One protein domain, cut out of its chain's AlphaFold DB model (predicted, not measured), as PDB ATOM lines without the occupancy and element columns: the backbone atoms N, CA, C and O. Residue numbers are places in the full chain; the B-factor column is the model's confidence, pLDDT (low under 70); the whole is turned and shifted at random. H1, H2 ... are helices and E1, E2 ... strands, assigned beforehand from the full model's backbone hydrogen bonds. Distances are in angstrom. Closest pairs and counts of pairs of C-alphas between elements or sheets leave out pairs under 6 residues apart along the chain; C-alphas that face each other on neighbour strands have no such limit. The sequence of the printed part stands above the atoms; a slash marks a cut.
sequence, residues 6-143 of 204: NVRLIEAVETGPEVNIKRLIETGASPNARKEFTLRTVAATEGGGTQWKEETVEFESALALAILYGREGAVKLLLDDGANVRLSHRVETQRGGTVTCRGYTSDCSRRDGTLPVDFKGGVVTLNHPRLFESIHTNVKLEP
ATOM      1  N   ASN A   6     137.907 145.014 150.595       97.75
ATOM      2  CA  ASN A   6     136.857 144.368 149.807       97.75
ATOM      3  C   ASN A   6     135.558 145.181 149.810       97.75
ATOM      4  O   ASN A   6     134.984 145.405 148.751       97.75
ATOM      5  N   VAL A   7     135.139 145.704 150.967       96.88
ATOM      6  CA  VAL A   7     133.954 146.574 151.056       96.88
ATOM      7  C   VAL A   7     134.141 147.829 150.201       96.88
ATOM      8  O   VAL A   7     133.257 148.197 149.431       96.88
ATOM      9  N   ARG A   8     135.328 148.445 150.263       97.50
ATOM     10  CA  ARG A   8     135.661 149.615 149.434       97.50
ATOM     11  C   ARG A   8     135.697 149.284 147.942       97.50
ATOM     12  O   ARG A   8     135.356 150.138 147.128       97.50
ATOM     13  N   LEU A   9     136.125 148.073 147.576       98.19
ATOM     14  CA  LEU A   9     136.118 147.610 146.190       98.19
ATOM     15  C   LEU A   9     134.687 147.479 145.666       98.19
ATOM     16  O   LEU A   9     134.419 147.962 144.570       98.19
ATOM     17  N   ILE A  10     133.766 146.917 146.457       98.06
ATOM     18  CA  ILE A  10     132.343 146.847 146.094       98.06
ATOM     19  C   ILE A  10     131.781 148.249 145.827       98.06
ATOM     20  O   ILE A  10     131.258 148.503 144.746       98.06
ATOM     21  N   GLU A  11     131.982 149.200 146.741       96.81
ATOM     22  CA  GLU A  11     131.514 150.585 146.560       96.81
ATOM     23  C   GLU A  11     132.113 151.252 145.306       96.81
ATOM     24  O   GLU A  11     131.421 151.955 144.554       96.81
ATOM     25  N   ALA A  12     133.404 151.010 145.049       97.75
ATOM     26  CA  ALA A  12     134.099 151.523 143.874       97.75
ATOM     27  C   ALA A  12     133.559 150.920 142.568       97.75
ATOM     28  O   ALA A  12     133.474 151.634 141.567       97.75
ATOM     29  N   VAL A  13     133.158 149.648 142.567       97.88
ATOM     30  CA  VAL A  13     132.510 149.010 141.415       97.88
ATOM     31  C   VAL A  13     131.134 149.621 141.155       97.88
ATOM     32  O   VAL A  13     130.836 149.970 140.016       97.88
ATOM     33  N   GLU A  14     130.314 149.833 142.181       96.38
ATOM     34  CA  GLU A  14     128.938 150.312 141.993       96.38
ATOM     35  C   GLU A  14     128.843 151.773 141.527       96.38
ATOM     36  O   GLU A  14     127.869 152.151 140.865       96.38
ATOM     37  N   THR A  15     129.807 152.623 141.905       95.12
ATOM     38  CA  THR A  15     129.732 154.074 141.626       95.12
ATOM     39  C   THR A  15     131.065 154.784 141.385       95.12
ATOM     40  O   THR A  15     131.072 155.924 140.925       95.12
ATOM     41  N   GLY A  16     132.196 154.157 141.699       94.06
ATOM     42  CA  GLY A  16     133.504 154.812 141.684       94.06
ATOM     43  C   GLY A  16     134.186 154.828 140.310       94.06
ATOM     44  O   GLY A  16     133.919 153.981 139.461       94.06
ATOM     45  N   PRO A  17     135.137 155.743 140.070       97.19
ATOM     46  CA  PRO A  17     135.939 155.721 138.851       97.19
ATOM     47  C   PRO A  17     136.828 154.466 138.793       97.19
ATOM     48  O   PRO A  17     137.286 153.967 139.820       97.19
ATOM     49  N   GLU A  18     137.118 153.968 137.589       97.75
ATOM     50  CA  GLU A  18     137.893 152.727 137.367       97.75
ATOM     51  C   GLU A  18     139.293 152.760 137.988       97.75
ATOM     52  O   GLU A  18     139.777 151.750 138.493       97.75
ATOM     53  N   VAL A  19     139.911 153.945 138.056       97.88
ATOM     54  CA  VAL A  19     141.199 154.150 138.735       97.88
ATOM     55  C   VAL A  19     141.160 153.726 140.209       97.88
ATOM     56  O   VAL A  19     142.143 153.202 140.727       97.88
ATOM     57  N   ASN A  20     140.019 153.898 140.887       98.00
ATOM     58  CA  ASN A  20     139.872 153.483 142.278       98.00
ATOM     59  C   ASN A  20     139.770 151.963 142.400       98.00
ATOM     60  O   ASN A  20     140.350 151.411 143.330       98.00
ATOM     61  N   ILE A  21     139.073 151.308 141.467       98.19
ATOM     62  CA  ILE A  21     138.955 149.845 141.403       98.19
ATOM     63  C   ILE A  21     140.350 149.244 141.230       98.19
ATOM     64  O   ILE A  21     140.780 148.451 142.064       98.19
ATOM     65  N   LYS A  22     141.093 149.712 140.218       98.38
ATOM     66  CA  LYS A  22     142.457 149.255 139.937       98.38
ATOM     67  C   LYS A  22     143.380 149.423 141.147       98.38
ATOM     68  O   LYS A  22     143.998 148.461 141.580       98.38
ATOM     69  N   ARG A  23     143.408 150.618 141.747       98.25
ATOM     70  CA  ARG A  23     144.239 150.890 142.932       98.25
ATOM     71  C   ARG A  23     143.894 149.970 144.105       98.25
ATOM     72  O   ARG A  23     144.789 149.560 144.836       98.25
ATOM     73  N   LEU A  24     142.609 149.686 144.339       98.38
ATOM     74  CA  LEU A  24     142.182 148.810 145.434       98.38
ATOM     75  C   LEU A  24     142.648 147.369 145.209       98.38
ATOM     76  O   LEU A  24     143.169 146.770 146.148       98.38
ATOM     77  N   ILE A  25     142.526 146.863 143.982       98.31
ATOM     78  CA  ILE A  25     143.050 145.553 143.577       98.31
ATOM     79  C   ILE A  25     144.575 145.498 143.771       98.31
ATOM     80  O   ILE A  25     145.067 144.630 144.483       98.31
ATOM     81  N   GLU A  26     145.317 146.495 143.274       97.75
ATOM     82  CA  GLU A  26     146.780 146.608 143.454       97.75
ATOM     83  C   GLU A  26     147.200 146.690 144.936       97.75
ATOM     84  O   GLU A  26     148.309 146.305 145.299       97.75
ATOM     85  N   THR A  27     146.311 147.175 145.809       98.00
ATOM     86  CA  THR A  27     146.524 147.237 147.268       98.00
ATOM     87  C   THR A  27     146.152 145.922 147.977       98.00
ATOM     88  O   THR A  27     146.332 145.802 149.188       98.00
ATOM     89  N   GLY A  28     145.640 144.925 147.251       98.00
ATOM     90  CA  GLY A  28     145.295 143.602 147.773       98.00
ATOM     91  C   GLY A  28     143.807 143.381 148.059       98.00
ATOM     92  O   GLY A  28     143.467 142.448 148.786       98.00
ATOM     93  N   ALA A  29     142.904 144.218 147.533       98.12
ATOM     94  CA  ALA A  29     141.482 143.871 147.510       98.12
ATOM     95  C   ALA A  29     141.262 142.658 146.595       98.12
ATOM     96  O   ALA A  29     141.806 142.604 145.496       98.12
ATOM     97  N   SER A  30     140.442 141.701 147.024       97.94
ATOM     98  CA  SER A  30     140.157 140.518 146.209       97.94
ATOM     99  C   SER A  30     139.232 140.882 145.041       97.94
ATOM    100  O   SER A  30     138.152 141.416 145.297       97.94
ATOM    101  N   PRO A  31     139.539 140.518 143.782       97.88
ATOM    102  CA  PRO A  31     138.612 140.699 142.659       97.88
ATOM    103  C   PRO A  31     137.350 139.824 142.799       97.88
ATOM    104  O   PRO A  31     136.339 140.056 142.139       97.88
ATOM    105  N   ASN A  32     137.389 138.843 143.707       97.00
ATOM    106  CA  ASN A  32     136.259 138.014 144.120       97.00
ATOM    107  C   ASN A  32     135.550 138.554 145.371       97.00
ATOM    108  O   ASN A  32     134.815 137.810 146.016       97.00
ATOM    109  N   ALA A  33     135.783 139.817 145.748       96.94
ATOM    110  CA  ALA A  33     135.058 140.464 146.834       96.94
ATOM    111  C   ALA A  33     133.547 140.341 146.618       96.94
ATOM    112  O   ALA A  33     133.051 140.401 145.489       96.94
ATOM    113  N   ARG A  34     132.819 140.181 147.720       95.69
ATOM    114  CA  ARG A  34     131.365 140.075 147.730       95.69
ATOM    115  C   ARG A  34     130.797 141.077 148.707       95.69
ATOM    116  O   ARG A  34     131.456 141.473 149.667       95.69
ATOM    117  N   LYS A  35     129.578 141.497 148.417       94.88
ATOM    118  CA  LYS A  35     128.801 142.373 149.278       94.88
ATOM    119  C   LYS A  35     128.320 141.624 150.512       94.88
ATOM    120  O   LYS A  35     127.892 140.476 150.403       94.88
ATOM    121  N   GLU A  36     128.354 142.285 151.662       94.75
ATOM    122  CA  GLU A  36     127.808 141.753 152.910       94.75
ATOM    123  C   GLU A  36     126.411 142.328 153.154       94.75
ATOM    124  O   GLU A  36     126.214 143.545 153.187       94.75
ATOM    125  N   PHE A  37     125.433 141.453 153.357       92.31
ATOM    126  CA  PHE A  37     124.054 141.828 153.635       92.31
ATOM    127  C   PHE A  37     123.635 141.278 154.992       92.31
ATOM    128  O   PHE A  37     123.706 140.077 155.236       92.31
ATOM    129  N   THR A  38     123.184 142.157 155.882       94.75
ATOM    130  CA  THR A  38     122.728 141.807 157.228       94.75
ATOM    131  C   THR A  38     121.243 142.108 157.379       94.75
ATOM    132  O   THR A  38     120.815 143.260 157.284       94.75
ATOM    133  N   LEU A  39     120.449 141.078 157.669       94.56
ATOM    134  CA  LEU A  39     119.037 141.210 158.003       94.56
ATOM    135  C   LEU A  39     118.844 141.082 159.510       94.56
ATOM    136  O   LEU A  39     119.118 140.039 160.101       94.56
ATOM    137  N   ARG A  40     118.287 142.124 160.122       95.75
ATOM    138  CA  ARG A  40     117.813 142.096 161.507       95.75
ATOM    139  C   ARG A  40     116.303 142.023 161.501       95.75
ATOM    140  O   ARG A  40     115.653 142.896 160.937       95.75
ATOM    141  N   THR A  41     115.714 141.010 162.119       94.81
ATOM    142  CA  THR A  41     114.256 140.873 162.167       94.81
ATOM    143  C   THR A  41     113.768 140.372 163.515       94.81
ATOM    144  O   THR A  41     114.509 139.768 164.285       94.81
ATOM    145  N   VAL A  42     112.497 140.629 163.797       95.00
ATOM    146  CA  VAL A  42     111.805 140.111 164.970       95.00
ATOM    147  C   VAL A  42     111.161 138.781 164.590       95.00
ATOM    148  O   VAL A  42     110.317 138.728 163.697       95.00
ATOM    149  N   ALA A  43     111.558 137.704 165.261       93.00
ATOM    150  CA  ALA A  43     111.012 136.367 165.065       93.00
ATOM    151  C   ALA A  43     110.175 135.942 166.276       93.00
ATOM    152  O   ALA A  43     110.558 136.198 167.420       93.00
ATOM    153  N   ALA A  44     109.059 135.253 166.029       94.19
ATOM    154  CA  ALA A  44     108.291 134.608 167.089       94.19
ATOM    155  C   ALA A  44     109.128 133.512 167.773       94.19
ATOM    156  O   ALA A  44     109.934 132.827 167.131       94.19
ATOM    157  N   THR A  45     108.950 133.359 169.081       95.50
ATOM    158  CA  THR A  45     109.515 132.263 169.874       95.50
ATOM    159  C   THR A  45     108.460 131.180 170.096       95.50
ATOM    160  O   THR A  45     107.263 131.440 169.994       95.50
ATOM    161  N   GLU A  46     108.888 129.958 170.424       94.00
ATOM    162  CA  GLU A  46     107.972 128.829 170.673       94.00
ATOM    163  C   GLU A  46     106.995 129.094 171.833       94.00
ATOM    164  O   GLU A  46     105.893 128.556 171.850       94.00
ATOM    165  N   GLY A  47     107.354 129.985 172.765       95.75
ATOM    166  CA  GLY A  47     106.509 130.403 173.889       95.75
ATOM    167  C   GLY A  47     105.568 131.580 173.601       95.75
ATOM    168  O   GLY A  47     105.070 132.184 174.545       95.75
ATOM    169  N   GLY A  48     105.369 131.969 172.336       95.19
ATOM    170  CA  GLY A  48     104.498 133.097 171.967       95.19
ATOM    171  C   GLY A  48     105.095 134.489 172.218       95.19
ATOM    172  O   GLY A  48     104.398 135.491 172.069       95.19
ATOM    173  N   GLY A  49     106.378 134.569 172.580       97.00
ATOM    174  CA  GLY A  49     107.128 135.822 172.654       97.00
ATOM    175  C   GLY A  49     107.743 136.208 171.310       97.00
ATOM    176  O   GLY A  49     107.581 135.525 170.296       97.00
ATOM    177  N   THR A  50     108.503 137.298 171.301       97.25
ATOM    178  CA  THR A  50     109.294 137.719 170.144       97.25
ATOM    179  C   THR A  50     110.744 137.962 170.542       97.25
ATOM    180  O   THR A  50     111.037 138.335 171.676       97.25
ATOM    181  N   GLN A  51     111.668 137.723 169.614       96.75
ATOM    182  CA  GLN A  51     113.091 137.990 169.808       96.75
ATOM    183  C   GLN A  51     113.706 138.583 168.545       96.75
ATOM    184  O   GLN A  51     113.334 138.210 167.430       96.75
ATOM    185  N   TRP A  52     114.670 139.481 168.726       96.62
ATOM    186  CA  TRP A  52     115.508 139.939 167.627       96.62
ATOM    187  C   TRP A  52     116.429 138.812 167.173       96.62
ATOM    188  O   TRP A  52     117.037 138.116 167.985       96.62
ATOM    189  N   LYS A  53     116.517 138.640 165.859       95.25
ATOM    190  CA  LYS A  53     117.466 137.764 165.185       95.25
ATOM    191  C   LYS A  53     118.216 138.563 164.139       95.25
ATOM    192  O   LYS A  53     117.655 139.473 163.531       95.25
ATOM    193  N   GLU A  54     119.470 138.195 163.948       95.25
ATOM    194  CA  GLU A  54     120.375 138.792 162.980       95.25
ATOM    195  C   GLU A  54     121.006 137.674 162.162       95.25
ATOM    196  O   GLU A  54     121.414 136.653 162.716       95.25
ATOM    197  N   GLU A  55     121.048 137.865 160.851       93.00
ATOM    198  CA  GLU A  55     121.708 136.962 159.918       93.00
ATOM    199  C   GLU A  55     122.472 137.796 158.893       93.00
ATOM    200  O   GLU A  55     121.912 138.725 158.306       93.00
ATOM    201  N   THR A  56     123.748 137.466 158.695       93.12
ATOM    202  CA  THR A  56     124.622 138.100 157.704       93.12
ATOM    203  C   THR A  56     124.992 137.079 156.642       93.12
ATOM    204  O   THR A  56     125.434 135.975 156.963       93.12
ATOM    205  N   VAL A  57     124.819 137.454 155.379       91.19
ATOM    206  CA  VAL A  57     125.101 136.621 154.208       91.19
ATOM    207  C   VAL A  57     125.898 137.407 153.175       91.19
ATOM    208  O   VAL A  57     125.772 138.625 153.064       91.19
ATOM    209  N   GLU A  58     126.716 136.707 152.394       90.75
ATOM    210  CA  GLU A  58     127.370 137.293 151.227       90.75
ATOM    211  C   GLU A  58     126.440 137.248 150.012       90.75
ATOM    212  O   GLU A  58     125.888 136.190 149.684       90.75
ATOM    213  N   PHE A  59     126.347 138.361 149.293       90.69
ATOM    214  CA  PHE A  59     125.455 138.554 148.151       90.69
ATOM    215  C   PHE A  59     126.246 138.704 146.843       90.69
ATOM    216  O   PHE A  59     127.131 137.875 146.594       90.69
ATOM    217  N   GLU A  60     125.940 139.679 145.985       92.31
ATOM    218  CA  GLU A  60     126.566 139.826 144.673       92.31
ATOM    219  C   GLU A  60     128.093 139.989 144.783       92.31
ATOM    220  O   GLU A  60     128.624 140.652 145.681       92.31
ATOM    221  N   SER A  61     128.817 139.358 143.856       95.62
ATOM    222  CA  SER A  61     130.255 139.575 143.709       95.62
ATOM    223  C   SER A  61     130.549 140.913 143.030       95.62
ATOM    224  O   SER A  61     129.715 141.459 142.307       95.62
ATOM    225  N   ALA A  62     131.774 141.412 143.199       97.31
ATOM    226  CA  ALA A  62     132.272 142.580 142.482       97.31
ATOM    227  C   ALA A  62     132.059 142.442 140.963       97.31
ATOM    228  O   ALA A  62     131.594 143.375 140.313       97.31
ATOM    229  N   LEU A  63     132.320 141.256 140.399       97.12
ATOM    230  CA  LEU A  63     132.102 140.993 138.976       97.12
ATOM    231  C   LEU A  63     130.613 141.042 138.600       97.12
ATOM    232  O   LEU A  63     130.265 141.662 137.596       97.12
ATOM    233  N   ALA A  64     129.728 140.446 139.408       94.94
ATOM    234  CA  ALA A  64     128.286 140.488 139.165       94.94
ATOM    235  C   ALA A  64     127.750 141.929 139.175       94.94
ATOM    236  O   ALA A  64     127.005 142.308 138.274       94.94
ATOM    237  N   LEU A  65     128.186 142.756 140.131       95.75
ATOM    238  CA  LEU A  65     127.806 144.170 140.203       95.75
ATOM    239  C   LEU A  65     128.335 144.969 139.004       95.75
ATOM    240  O   LEU A  65     127.609 145.786 138.442       95.75
ATOM    241  N   ALA A  66     129.574 144.720 138.572       96.81
ATOM    242  CA  ALA A  66     130.138 145.380 137.397       96.81
ATOM    243  C   ALA A  66     129.334 145.065 136.120       96.81
ATOM    244  O   ALA A  66     129.051 145.972 135.338       96.81
ATOM    245  N   ILE A  67     128.918 143.805 135.941       95.25
ATOM    246  CA  ILE A  67     128.057 143.374 134.825       95.25
ATOM    247  C   ILE A  67     126.682 144.039 134.923       95.25
ATOM    248  O   ILE A  67     126.222 144.643 133.957       95.25
ATOM    249  N   LEU A  68     126.050 143.959 136.096       93.75
ATOM    250  CA  LEU A  68     124.719 144.500 136.365       93.75
ATOM    251  C   LEU A  68     124.623 145.999 136.052       93.75
ATOM    252  O   LEU A  68     123.619 146.457 135.515       93.75
ATOM    253  N   TYR A  69     125.670 146.758 136.378       94.81
ATOM    254  CA  TYR A  69     125.735 148.197 136.124       94.81
ATOM    255  C   TYR A  69     126.358 148.560 134.769       94.81
ATOM    256  O   TYR A  69     126.639 149.736 134.532       94.81
ATOM    257  N   GLY A  70     126.586 147.589 133.877       95.69
ATOM    258  CA  GLY A  70     127.090 147.842 132.525       95.69
ATOM    259  C   GLY A  70     128.502 148.433 132.492       95.69
ATOM    260  O   GLY A  70     128.854 149.158 131.563       95.69
ATOM    261  N   ARG A  71     129.321 148.160 133.511       96.94
ATOM    262  CA  ARG A  71     130.640 148.769 133.694       96.94
ATOM    263  C   ARG A  71     131.753 147.970 133.038       96.94
ATOM    264  O   ARG A  71     132.513 147.277 133.709       96.94
ATOM    265  N   GLU A  72     131.876 148.127 131.729       97.38
ATOM    266  CA  GLU A  72     132.846 147.407 130.896       97.38
ATOM    267  C   GLU A  72     134.285 147.437 131.443       97.38
ATOM    268  O   GLU A  72     134.879 146.377 131.645       97.38
ATOM    269  N   GLY A  73     134.843 148.612 131.755       97.56
ATOM    270  CA  GLY A  73     136.223 148.692 132.242       97.56
ATOM    271  C   GLY A  73     136.412 148.086 133.635       97.56
ATOM    272  O   GLY A  73     137.451 147.488 133.907       97.56
ATOM    273  N   ALA A  74     135.388 148.128 134.497       98.06
ATOM    274  CA  ALA A  74     135.412 147.416 135.777       98.06
ATOM    275  C   ALA A  74     135.384 145.893 135.577       98.06
ATOM    276  O   ALA A  74     136.160 145.189 136.217       98.06
ATOM    277  N   VAL A  75     134.536 145.393 134.668       97.62
ATOM    278  CA  VAL A  75     134.495 143.971 134.292       97.62
ATOM    279  C   VAL A  75     135.866 143.526 133.797       97.62
ATOM    280  O   VAL A  75     136.398 142.539 134.296       97.62
ATOM    281  N   LYS A  76     136.470 144.284 132.877       97.88
ATOM    282  CA  LYS A  76     137.801 143.985 132.349       97.88
ATOM    283  C   LYS A  76     138.857 143.916 133.454       97.88
ATOM    284  O   LYS A  76     139.535 142.906 133.560       97.88
ATOM    285  N   LEU A  77     138.952 144.943 134.305       98.00
ATOM    286  CA  LEU A  77     139.923 144.979 135.407       98.00
ATOM    287  C   LEU A  77     139.768 143.789 136.363       98.00
ATOM    288  O   LEU A  77     140.763 143.209 136.782       98.00
ATOM    289  N   LEU A  78     138.531 143.429 136.707       98.00
ATOM    290  CA  LEU A  78     138.257 142.306 137.600       98.00
ATOM    291  C   LEU A  78     138.639 140.969 136.952       98.00
ATOM    292  O   LEU A  78     139.239 140.125 137.612       98.00
ATOM    293  N   LEU A  79     138.316 140.770 135.671       97.12
ATOM    294  CA  LEU A  79     138.670 139.554 134.933       97.12
ATOM    295  C   LEU A  79     140.184 139.424 134.724       97.12
ATOM    296  O   LEU A  79     140.717 138.331 134.917       97.12
ATOM    297  N   ASP A  80     140.867 140.523 134.389       97.06
ATOM    298  CA  ASP A  80     142.326 140.577 134.223       97.06
ATOM    299  C   ASP A  80     143.059 140.185 135.522       97.06
ATOM    300  O   ASP A  80     144.133 139.589 135.464       97.06
ATOM    301  N   ASP A  81     142.457 140.453 136.686       97.75
ATOM    302  CA  ASP A  81     142.989 140.083 138.006       97.75
ATOM    303  C   ASP A  81     142.487 138.713 138.520       97.75
ATOM    304  O   ASP A  81     142.764 138.302 139.643       97.75
ATOM    305  N   GLY A  82     141.756 137.951 137.700       96.56
ATOM    306  CA  GLY A  82     141.327 136.593 138.048       96.56
ATOM    307  C   GLY A  82     140.019 136.513 138.841       96.56
ATOM    308  O   GLY A  82     139.810 135.563 139.607       96.56
ATOM    309  N   ALA A  83     139.107 137.474 138.660       96.75
ATOM    310  CA  ALA A  83     137.727 137.315 139.106       96.75
ATOM    311  C   ALA A  83     137.113 136.035 138.524       96.75
ATOM    312  O   ALA A  83     137.219 135.727 137.335       96.75
ATOM    313  N   ASN A  84     136.430 135.281 139.379       95.12
ATOM    314  CA  ASN A  84     135.802 134.032 139.009       95.12
ATOM    315  C   ASN A  84     134.521 134.303 138.220       95.12
ATOM    316  O   ASN A  84     133.535 134.819 138.745       95.12
ATOM    317  N   VAL A  85     134.521 133.877 136.961       93.31
ATOM    318  CA  VAL A  85     133.363 134.022 136.073       93.31
ATOM    319  C   VAL A  85     132.258 133.014 136.384       93.31
ATOM    320  O   VAL A  85     131.107 133.192 135.989       93.31
ATOM    321  N   ARG A  86     132.573 131.940 137.117       87.00
ATOM    322  CA  ARG A  86     131.552 131.025 137.623       87.00
ATOM    323  C   ARG A  86     130.856 131.700 138.796       87.00
ATOM    324  O   ARG A  86     131.270 131.548 139.943       87.00
ATOM    325  N   LEU A  87     129.775 132.409 138.488       68.81
ATOM    326  CA  LEU A  87     128.846 133.002 139.449       68.81
ATOM    327  C   LEU A  87     128.026 131.913 140.167       68.81
ATOM    328  O   LEU A  87     126.799 131.937 140.171       68.81
ATOM    329  N   SER A  88     128.677 130.899 140.745       61.19
ATOM    330  CA  SER A  88     127.980 129.893 141.539       61.19
ATOM    331  C   SER A  88     127.670 130.476 142.914       61.19
ATOM    332  O   SER A  88     128.398 130.250 143.881       61.19
ATOM    333  N   HIS A  89     126.578 131.228 143.006       61.00
ATOM    334  CA  HIS A  89     125.962 131.545 144.284       61.00
ATOM    335  C   HIS A  89     125.202 130.314 144.770       61.00
ATOM    336  O   HIS A  89     124.057 130.077 144.392       61.00
ATOM    337  N   ARG A  90     125.837 129.506 145.620       54.19
ATOM    338  CA  ARG A  90     125.099 128.566 146.464       54.19
ATOM    339  C   ARG A  90     124.835 129.264 147.791       54.19
ATOM    340  O   ARG A  90     125.681 129.250 148.677       54.19
ATOM    341  N   VAL A  91     123.680 129.915 147.912       53.94
ATOM    342  CA  VAL A  91     123.194 130.371 149.220       53.94
ATOM    343  C   VAL A  91     122.684 129.132 149.955       53.94
ATOM    344  O   VAL A  91     121.516 128.756 149.855       53.94
ATOM    345  N   GLU A  92     123.588 128.425 150.628       52.16
ATOM    346  CA  GLU A  92     123.201 127.413 151.607       52.16
ATOM    347  C   GLU A  92     122.690 128.149 152.844       52.16
ATOM    348  O   GLU A  92     123.468 128.671 153.638       52.16
ATOM    349  N   THR A  93     121.372 128.246 153.001       51.94
ATOM    350  CA  THR A  93     120.831 128.770 154.258       51.94
ATOM    351  C   THR A  93     121.016 127.736 155.363       51.94
ATOM    352  O   THR A  93     120.836 126.534 155.141       51.94
ATOM    353  N   GLN A  94     121.338 128.189 156.579       46.53
ATOM    354  CA  GLN A  94     121.607 127.323 157.740       46.53
ATOM    355  C   GLN A  94     120.416 126.431 158.151       46.53
ATOM    356  O   GLN A  94     120.551 125.569 159.014       46.53
ATOM    357  N   ARG A  95     119.244 126.592 157.523       44.81
ATOM    358  CA  ARG A  95     118.079 125.716 157.711       44.81
ATOM    359  C   ARG A  95     118.042 124.489 156.794       44.81
ATOM    360  O   ARG A  95     117.017 123.819 156.751       44.81
ATOM    361  N   GLY A  96     119.119 124.172 156.069       32.97
ATOM    362  CA  GLY A  96     119.173 122.965 155.230       32.97
ATOM    363  C   GLY A  96     118.159 122.974 154.079       32.97
ATOM    364  O   GLY A  96     117.803 121.923 153.553       32.97
ATOM    365  N   GLY A  97     117.681 124.161 153.696       36.03
ATOM    366  CA  GLY A  97     116.766 124.369 152.585       36.03
ATOM    367  C   GLY A  97     117.406 125.277 151.548       36.03
ATOM    368  O   GLY A  97     117.894 126.362 151.869       36.03
ATOM    369  N   THR A  98     117.389 124.847 150.292       39.53
ATOM    370  CA  THR A  98     117.605 125.734 149.152       39.53
ATOM    371  C   THR A  98     116.532 126.819 149.236       39.53
ATOM    372  O   THR A  98     115.350 126.507 149.078       39.53
ATOM    373  N   VAL A  99     116.893 128.073 149.541       42.25
ATOM    374  CA  VAL A  99     115.928 129.179 149.455       42.25
ATOM    375  C   VAL A  99     115.679 129.432 147.986       42.25
ATOM    376  O   VAL A  99     116.361 130.167 147.289       42.25
ATOM    377  N   THR A 100     114.693 128.705 147.513       43.38
ATOM    378  CA  THR A 100     114.052 128.896 146.241       43.38
ATOM    379  C   THR A 100     112.962 129.940 146.420       43.38
ATOM    380  O   THR A 100     112.114 129.794 147.308       43.38
ATOM    381  N   CYS A 101     112.902 130.940 145.552       42.53
ATOM    382  CA  CYS A 101     111.653 131.663 145.358       42.53
ATOM    383  C   CYS A 101     110.614 130.636 144.861       42.53
ATOM    384  O   CYS A 101     110.619 130.248 143.698       42.53
ATOM    385  N   ARG A 102     109.754 130.130 145.759       40.75
ATOM    386  CA  ARG A 102     108.676 129.161 145.452       40.75
ATOM    387  C   ARG A 102     109.115 127.815 144.831       40.75
ATOM    388  O   ARG A 102     108.406 127.287 143.982       40.75
ATOM    389  N   GLY A 103     110.250 127.241 145.218       42.88
ATOM    390  CA  GLY A 103     110.731 125.964 144.657       42.88
ATOM    391  C   GLY A 103     111.598 126.087 143.395       42.88
ATOM    392  O   GLY A 103     112.127 125.081 142.936       42.88
ATOM    393  N   TYR A 104     111.808 127.301 142.871       40.41
ATOM    394  CA  TYR A 104     112.702 127.570 141.743       40.41
ATOM    395  C   TYR A 104     113.996 128.271 142.184       40.41
ATOM    396  O   TYR A 104     113.971 129.255 142.923       40.41
ATOM    397  N   THR A 105     115.134 127.759 141.713       51.91
ATOM    398  CA  THR A 105     116.476 128.365 141.815       51.91
ATOM    399  C   THR A 105     116.799 129.223 140.588       51.91
ATOM    400  O   THR A 105     117.923 129.195 140.096       51.91
ATOM    401  N   SER A 106     115.809 129.910 140.021       51.75
ATOM    402  CA  SER A 106     116.030 130.794 138.875       51.75
ATOM    403  C   SER A 106     115.954 132.247 139.308       51.75
ATOM    404  O   SER A 106     115.012 132.629 140.011       51.75
ATOM    405  N   ASP A 107     116.886 133.057 138.813       56.56
ATOM    406  CA  ASP A 107     116.781 134.509 138.855       56.56
ATOM    407  C   ASP A 107     115.465 134.916 138.191       56.56
ATOM    408  O   ASP A 107     115.236 134.716 136.997       56.56
ATOM    409  N   CYS A 108     114.537 135.408 139.007       56.97
ATOM    410  CA  CYS A 108     113.210 135.795 138.562       56.97
ATOM    411  C   CYS A 108     113.293 137.211 137.997       56.97
ATOM    412  O   CYS A 108     112.857 138.163 138.650       56.97
ATOM    413  N   SER A 109     113.866 137.366 136.801       70.88
ATOM    414  CA  SER A 109     113.672 138.609 136.061       70.88
ATOM    415  C   SER A 109     112.169 138.847 135.914       70.88
ATOM    416  O   SER A 109     111.370 137.938 135.656       70.88
ATOM    417  N   ARG A 110     111.746 140.080 136.179       80.31
ATOM    418  CA  ARG A 110     110.351 140.462 135.997       80.31
ATOM    419  C   ARG A 110     110.044 140.474 134.498       80.31
ATOM    420  O   ARG A 110     110.927 140.646 133.660       80.31
ATOM    421  N   ARG A 111     108.762 140.324 134.143       82.69
ATOM    422  CA  ARG A 111     108.305 140.354 132.735       82.69
ATOM    423  C   ARG A 111     108.650 141.662 132.009       82.69
ATOM    424  O   ARG A 111     108.616 141.693 130.788       82.69
ATOM    425  N   ASP A 112     108.945 142.720 132.757       85.81
ATOM    426  CA  ASP A 112     109.368 144.026 132.251       85.81
ATOM    427  C   ASP A 112     110.889 144.129 131.996       85.81
ATOM    428  O   ASP A 112     111.372 145.196 131.622       85.81
ATOM    429  N   GLY A 113     111.646 143.042 132.188       84.94
ATOM    430  CA  GLY A 113     113.099 143.014 132.008       84.94
ATOM    431  C   GLY A 113     113.888 143.634 133.165       84.94
ATOM    432  O   GLY A 113     115.095 143.851 133.036       84.94
ATOM    433  N   THR A 114     113.236 143.932 134.293       89.50
ATOM    434  CA  THR A 114     113.922 144.395 135.502       89.50
ATOM    435  C   THR A 114     114.330 143.235 136.406       89.50
ATOM    436  O   THR A 114     113.655 142.204 136.493       89.50
ATOM    437  N   LEU A 115     115.455 143.411 137.091       88.12
ATOM    438  CA  LEU A 115     115.992 142.492 138.081       88.12
ATOM    439  C   LEU A 115     115.994 143.189 139.452       88.12
ATOM    440  O   LEU A 115     116.537 144.294 139.558       88.12
ATOM    441  N   PRO A 116     115.388 142.592 140.494       89.38
ATOM    442  CA  PRO A 116     115.550 143.081 141.854       89.38
ATOM    443  C   PRO A 116     116.982 142.804 142.323       89.38
ATOM    444  O   PRO A 116     117.464 141.680 142.214       89.38
ATOM    445  N   VAL A 117     117.647 143.828 142.841       89.88
ATOM    446  CA  VAL A 117     119.026 143.773 143.340       89.88
ATOM    447  C   VAL A 117     119.117 144.506 144.667       89.88
ATOM    448  O   VAL A 117     118.328 145.420 144.930       89.88
ATOM    449  N   ASP A 118     120.070 144.136 145.509       91.19
ATOM    450  CA  ASP A 118     120.218 144.776 146.813       91.19
ATOM    451  C   ASP A 118     120.613 146.260 146.694       91.19
ATOM    452  O   ASP A 118     121.196 146.710 145.703       91.19
ATOM    453  N   PHE A 119     120.346 147.049 147.740       94.12
ATOM    454  CA  PHE A 119     120.750 148.463 147.790       94.12
ATOM    455  C   PHE A 119     122.259 148.638 147.677       94.12
ATOM    456  O   PHE A 119     123.000 147.849 148.245       94.12
ATOM    457  N   LYS A 120     122.721 149.702 147.016       94.94
ATOM    458  CA  LYS A 120     124.155 150.010 146.901       94.94
ATOM    459  C   LYS A 120     124.852 150.106 148.265       94.94
ATOM    460  O   LYS A 120     124.258 150.563 149.241       94.94
ATOM    461  N   GLY A 121     126.126 149.739 148.289       95.06
ATOM    462  CA  GLY A 121     127.016 149.719 149.441       95.06
ATOM    463  C   GLY A 121     127.703 148.363 149.581       95.06
ATOM    464  O   GLY A 121     127.097 147.324 149.336       95.06
ATOM    465  N   GLY A 122     128.966 148.356 150.020       92.69
ATOM    466  CA  GLY A 122     129.675 147.098 150.282       92.69
ATOM    467  C   GLY A 122     129.163 146.347 151.516       92.69
ATOM    468  O   GLY A 122     129.351 145.136 151.607       92.69
ATOM    469  N   VAL A 123     128.476 147.052 152.425       94.75
ATOM    470  CA  VAL A 123     127.761 146.484 153.575       94.75
ATOM    471  C   VAL A 123     126.360 147.087 153.639       94.75
ATOM    472  O   VAL A 123     126.210 148.305 153.736       94.75
ATOM    473  N   VAL A 124     125.333 146.241 153.630       94.56
ATOM    474  CA  VAL A 124     123.925 146.641 153.757       94.56
ATOM    475  C   VAL A 124     123.354 146.047 155.036       94.56
ATOM    476  O   VAL A 124     123.534 144.868 155.322       94.56
ATOM    477  N   THR A 125     122.654 146.854 155.835       95.75
ATOM    478  CA  THR A 125     121.938 146.374 157.027       95.75
ATOM    479  C   THR A 125     120.487 146.817 156.973       95.75
ATOM    480  O   THR A 125     120.203 148.015 156.976       95.75
ATOM    481  N   LEU A 126     119.566 145.855 156.969       94.25
ATOM    482  CA  LEU A 126     118.131 146.117 156.996       94.25
ATOM    483  C   LEU A 126     117.548 145.783 158.366       94.25
ATOM    484  O   LEU A 126     117.714 144.677 158.879       94.25
ATOM    485  N   ASN A 127     116.828 146.745 158.945       96.06
ATOM    486  CA  ASN A 127     116.219 146.616 160.265       96.06
ATOM    487  C   ASN A 127     114.712 146.409 160.132       96.06
ATOM    488  O   ASN A 127     113.959 147.356 159.927       96.06
ATOM    489  N   HIS A 128     114.296 145.154 160.265       93.81
ATOM    490  CA  HIS A 128     112.915 144.689 160.244       93.81
ATOM    491  C   HIS A 128     112.094 145.284 159.083       93.81
ATOM    492  O   HIS A 128     111.064 145.930 159.313       93.81
ATOM    493  N   PRO A 129     112.552 145.101 157.828       93.62
ATOM    494  CA  PRO A 129     111.819 145.585 156.670       93.62
ATOM    495  C   PRO A 129     110.439 144.921 156.628       93.62
ATOM    496  O   PRO A 129     110.317 143.700 156.718       93.62
ATOM    497  N   ARG A 130     109.386 145.736 156.523       91.94
ATOM    498  CA  ARG A 130     107.995 145.251 156.501       91.94
ATOM    499  C   ARG A 130     107.468 144.980 155.097       91.94
ATOM    500  O   ARG A 130     106.489 144.255 154.954       91.94
ATOM    501  N   LEU A 131     108.090 145.582 154.087       92.12
ATOM    502  CA  LEU A 131     107.700 145.467 152.688       92.12
ATOM    503  C   LEU A 131     108.850 144.860 151.891       92.12
ATOM    504  O   LEU A 131     110.018 145.137 152.164       92.12
ATOM    505  N   PHE A 132     108.509 144.058 150.887       84.19
ATOM    506  CA  PHE A 132     109.492 143.437 150.004       84.19
ATOM    507  C   PHE A 132     110.230 144.494 149.167       84.19
ATOM    508  O   PHE A 132     111.429 144.409 148.943       84.19
ATOM    509  N   GLU A 133     109.552 145.565 148.776       89.62
ATOM    510  CA  GLU A 133     110.133 146.707 148.064       89.62
ATOM    511  C   GLU A 133     111.121 147.499 148.931       89.62
ATOM    512  O   GLU A 133     111.925 148.261 148.411       89.62
ATOM    513  N   SER A 134     111.093 147.320 150.257       90.69
ATOM    514  CA  SER A 134     112.046 147.954 151.173       90.69
ATOM    515  C   SER A 134     113.360 147.188 151.311       90.69
ATOM    516  O   SER A 134     114.191 147.615 152.108       90.69
ATOM    517  N   ILE A 135     113.540 146.067 150.602       90.88
ATOM    518  CA  ILE A 135     114.770 145.264 150.676       90.88
ATOM    519  C   ILE A 135     115.595 145.251 149.388       90.88
ATOM    520  O   ILE A 135     116.723 144.783 149.422       90.88
ATOM    521  N   HIS A 136     115.070 145.786 148.284       91.81
ATOM    522  CA  HIS A 136     115.744 145.780 146.987       91.81
ATOM    523  C   HIS A 136     115.457 147.057 146.192       91.81
ATOM    524  O   HIS A 136     114.503 147.788 146.454       91.81
ATOM    525  N   THR A 137     116.259 147.284 145.159       93.00
ATOM    526  CA  THR A 137     115.971 148.204 144.059       93.00
ATOM    527  C   THR A 137     115.821 147.413 142.761       93.00
ATOM    528  O   THR A 137     116.337 146.308 142.646       93.00
ATOM    529  N   ASN A 138     115.097 147.941 141.775       91.31
ATOM    530  CA  ASN A 138     114.964 147.285 140.473       91.31
ATOM    531  C   ASN A 138     115.953 147.911 139.488       91.31
ATOM    532  O   ASN A 138     115.953 149.127 139.297       91.31
ATOM    533  N   VAL A 139     116.771 147.081 138.846       90.62
ATOM    534  CA  VAL A 139     117.675 147.491 137.768       90.62
ATOM    535  C   VAL A 139     117.163 146.912 136.461       90.62
ATOM    536  O   VAL A 139     116.866 145.724 136.367       90.62
ATOM    537  N   LYS A 140     117.035 147.756 135.438       91.38
ATOM    538  CA  LYS A 140     116.715 147.302 134.086       91.38
ATOM    539  C   LYS A 140     117.980 146.722 133.459       91.38
ATOM    540  O   LYS A 140     118.991 147.415 133.393       91.38
ATOM    541  N   LEU A 141     117.916 145.468 133.019       88.31
ATOM    542  CA  LEU A 141     119.042 144.830 132.347       88.31
ATOM    543  C   LEU A 141     119.056 145.239 130.875       88.31
ATOM    544  O   LEU A 141     118.076 145.042 130.158       88.31
ATOM    545  N   GLU A 142     120.180 145.785 130.428       89.38
ATOM    546  CA  GLU A 142     120.440 146.063 129.019       89.38
ATOM    547  C   GLU A 142     121.689 145.278 128.608       89.38
ATOM    548  O   GLU A 142     122.742 145.443 129.233       89.38
ATOM    549  N   PRO A 143     121.594 144.368 127.621       88.94
ATOM    550  CA  PRO A 143     122.759 143.625 127.166       88.94
ATOM    551  C   PRO A 143     123.849 144.565 126.657       88.94
ATOM    552  O   PRO A 143     123.593 145.461 125.860       88.94
TER     553      PRO A 143
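What this domain is: This is residues 6 to 143 of the 204 residues of an uncharacterized protein of Gonapodya prolifera (strain JEL478) (UniProt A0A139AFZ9). Four short helices, two helical hairpins side by side, make a small bundle at one end, and the long hairpin of strands E1 and E2 runs away from it and makes the length of the domain. E4 lies along the other edge of E1, E3 and E5 form a separate small two-stranded sheet, and residues 81 to 113 form a long stretch with no named element. The printed part has 138 residues with four named helices and five named strands, in the order H1 H2 E1 E2 H3 H4 E3 E4 E5; the larger sheet runs E2 E1 E4, mixed, the smaller is antiparallel, and the class is mixed, helices and strands. It is only just compact, close to loose, with a radius of gyration of the C-alphas of 16.8 A, and only just elongated, with spans of 54 by 36 by 26 A.

How they stand to each other: Start with H1, residues 6 to 15, and H2, residues 18 to 26: this hairpin touches at the C-alphas of Ala 12 and Ile 21, 5.7 A apart, at a shallow tilt of 14 degrees, opposite ways. Next come E1, residues 34 to 44, and E2, residues 50 to 61, an antiparallel hairpin with N 39 and O 55 within hydrogen-bond range at 2.8 A. H3, residues 62 to 68, touches H1, with C-alphas of Ile 10 and Ala 62 closest at 5.6 A. H3 and H4, residues 72 to 80, form a hairpin, with C-alphas of Ala 66 and Val 75 closest at 5.5 A. H4 touches H2, with C-alphas of Glu 18 and Ala 74 closest at 6.1 A. E4, residues 123 to 127, is parallel to E1, with N 38 and O 124 at 2.8 A. H1 is on this sheet, at a height over the sheet of 8.8 A, while H3 only grazes it with residues 62 to 68. E3, residues 114 to 117, and E5, residues 137 to 140, are antiparallel, with N 115 and O 139 at 2.8 A. In H1, H2, H3 and H4 every O i to N i+4 pair is within hydrogen-bond range.

Where its parts are: Find C-alpha 6 at (136.857, 144.368, 149.807), where H1 begins, 14.6 A long. E1 runs 30.6 A from C-alpha 34 to C-alpha 44 at (108.291, 134.608, 167.089), and E2 returns over 33.8 A. E5 ends at C-alpha 140, (116.715, 147.302, 134.086).

The domain as a whole: The two C-alphas farthest apart, those of Val 19 and Gly 47, are 54.8 A apart. The printed part has no cut. The link from H4 to E3, 33 residues, is long. Mean pLDDT of the printed part is 87.0; residues 87 to 108 are under 70.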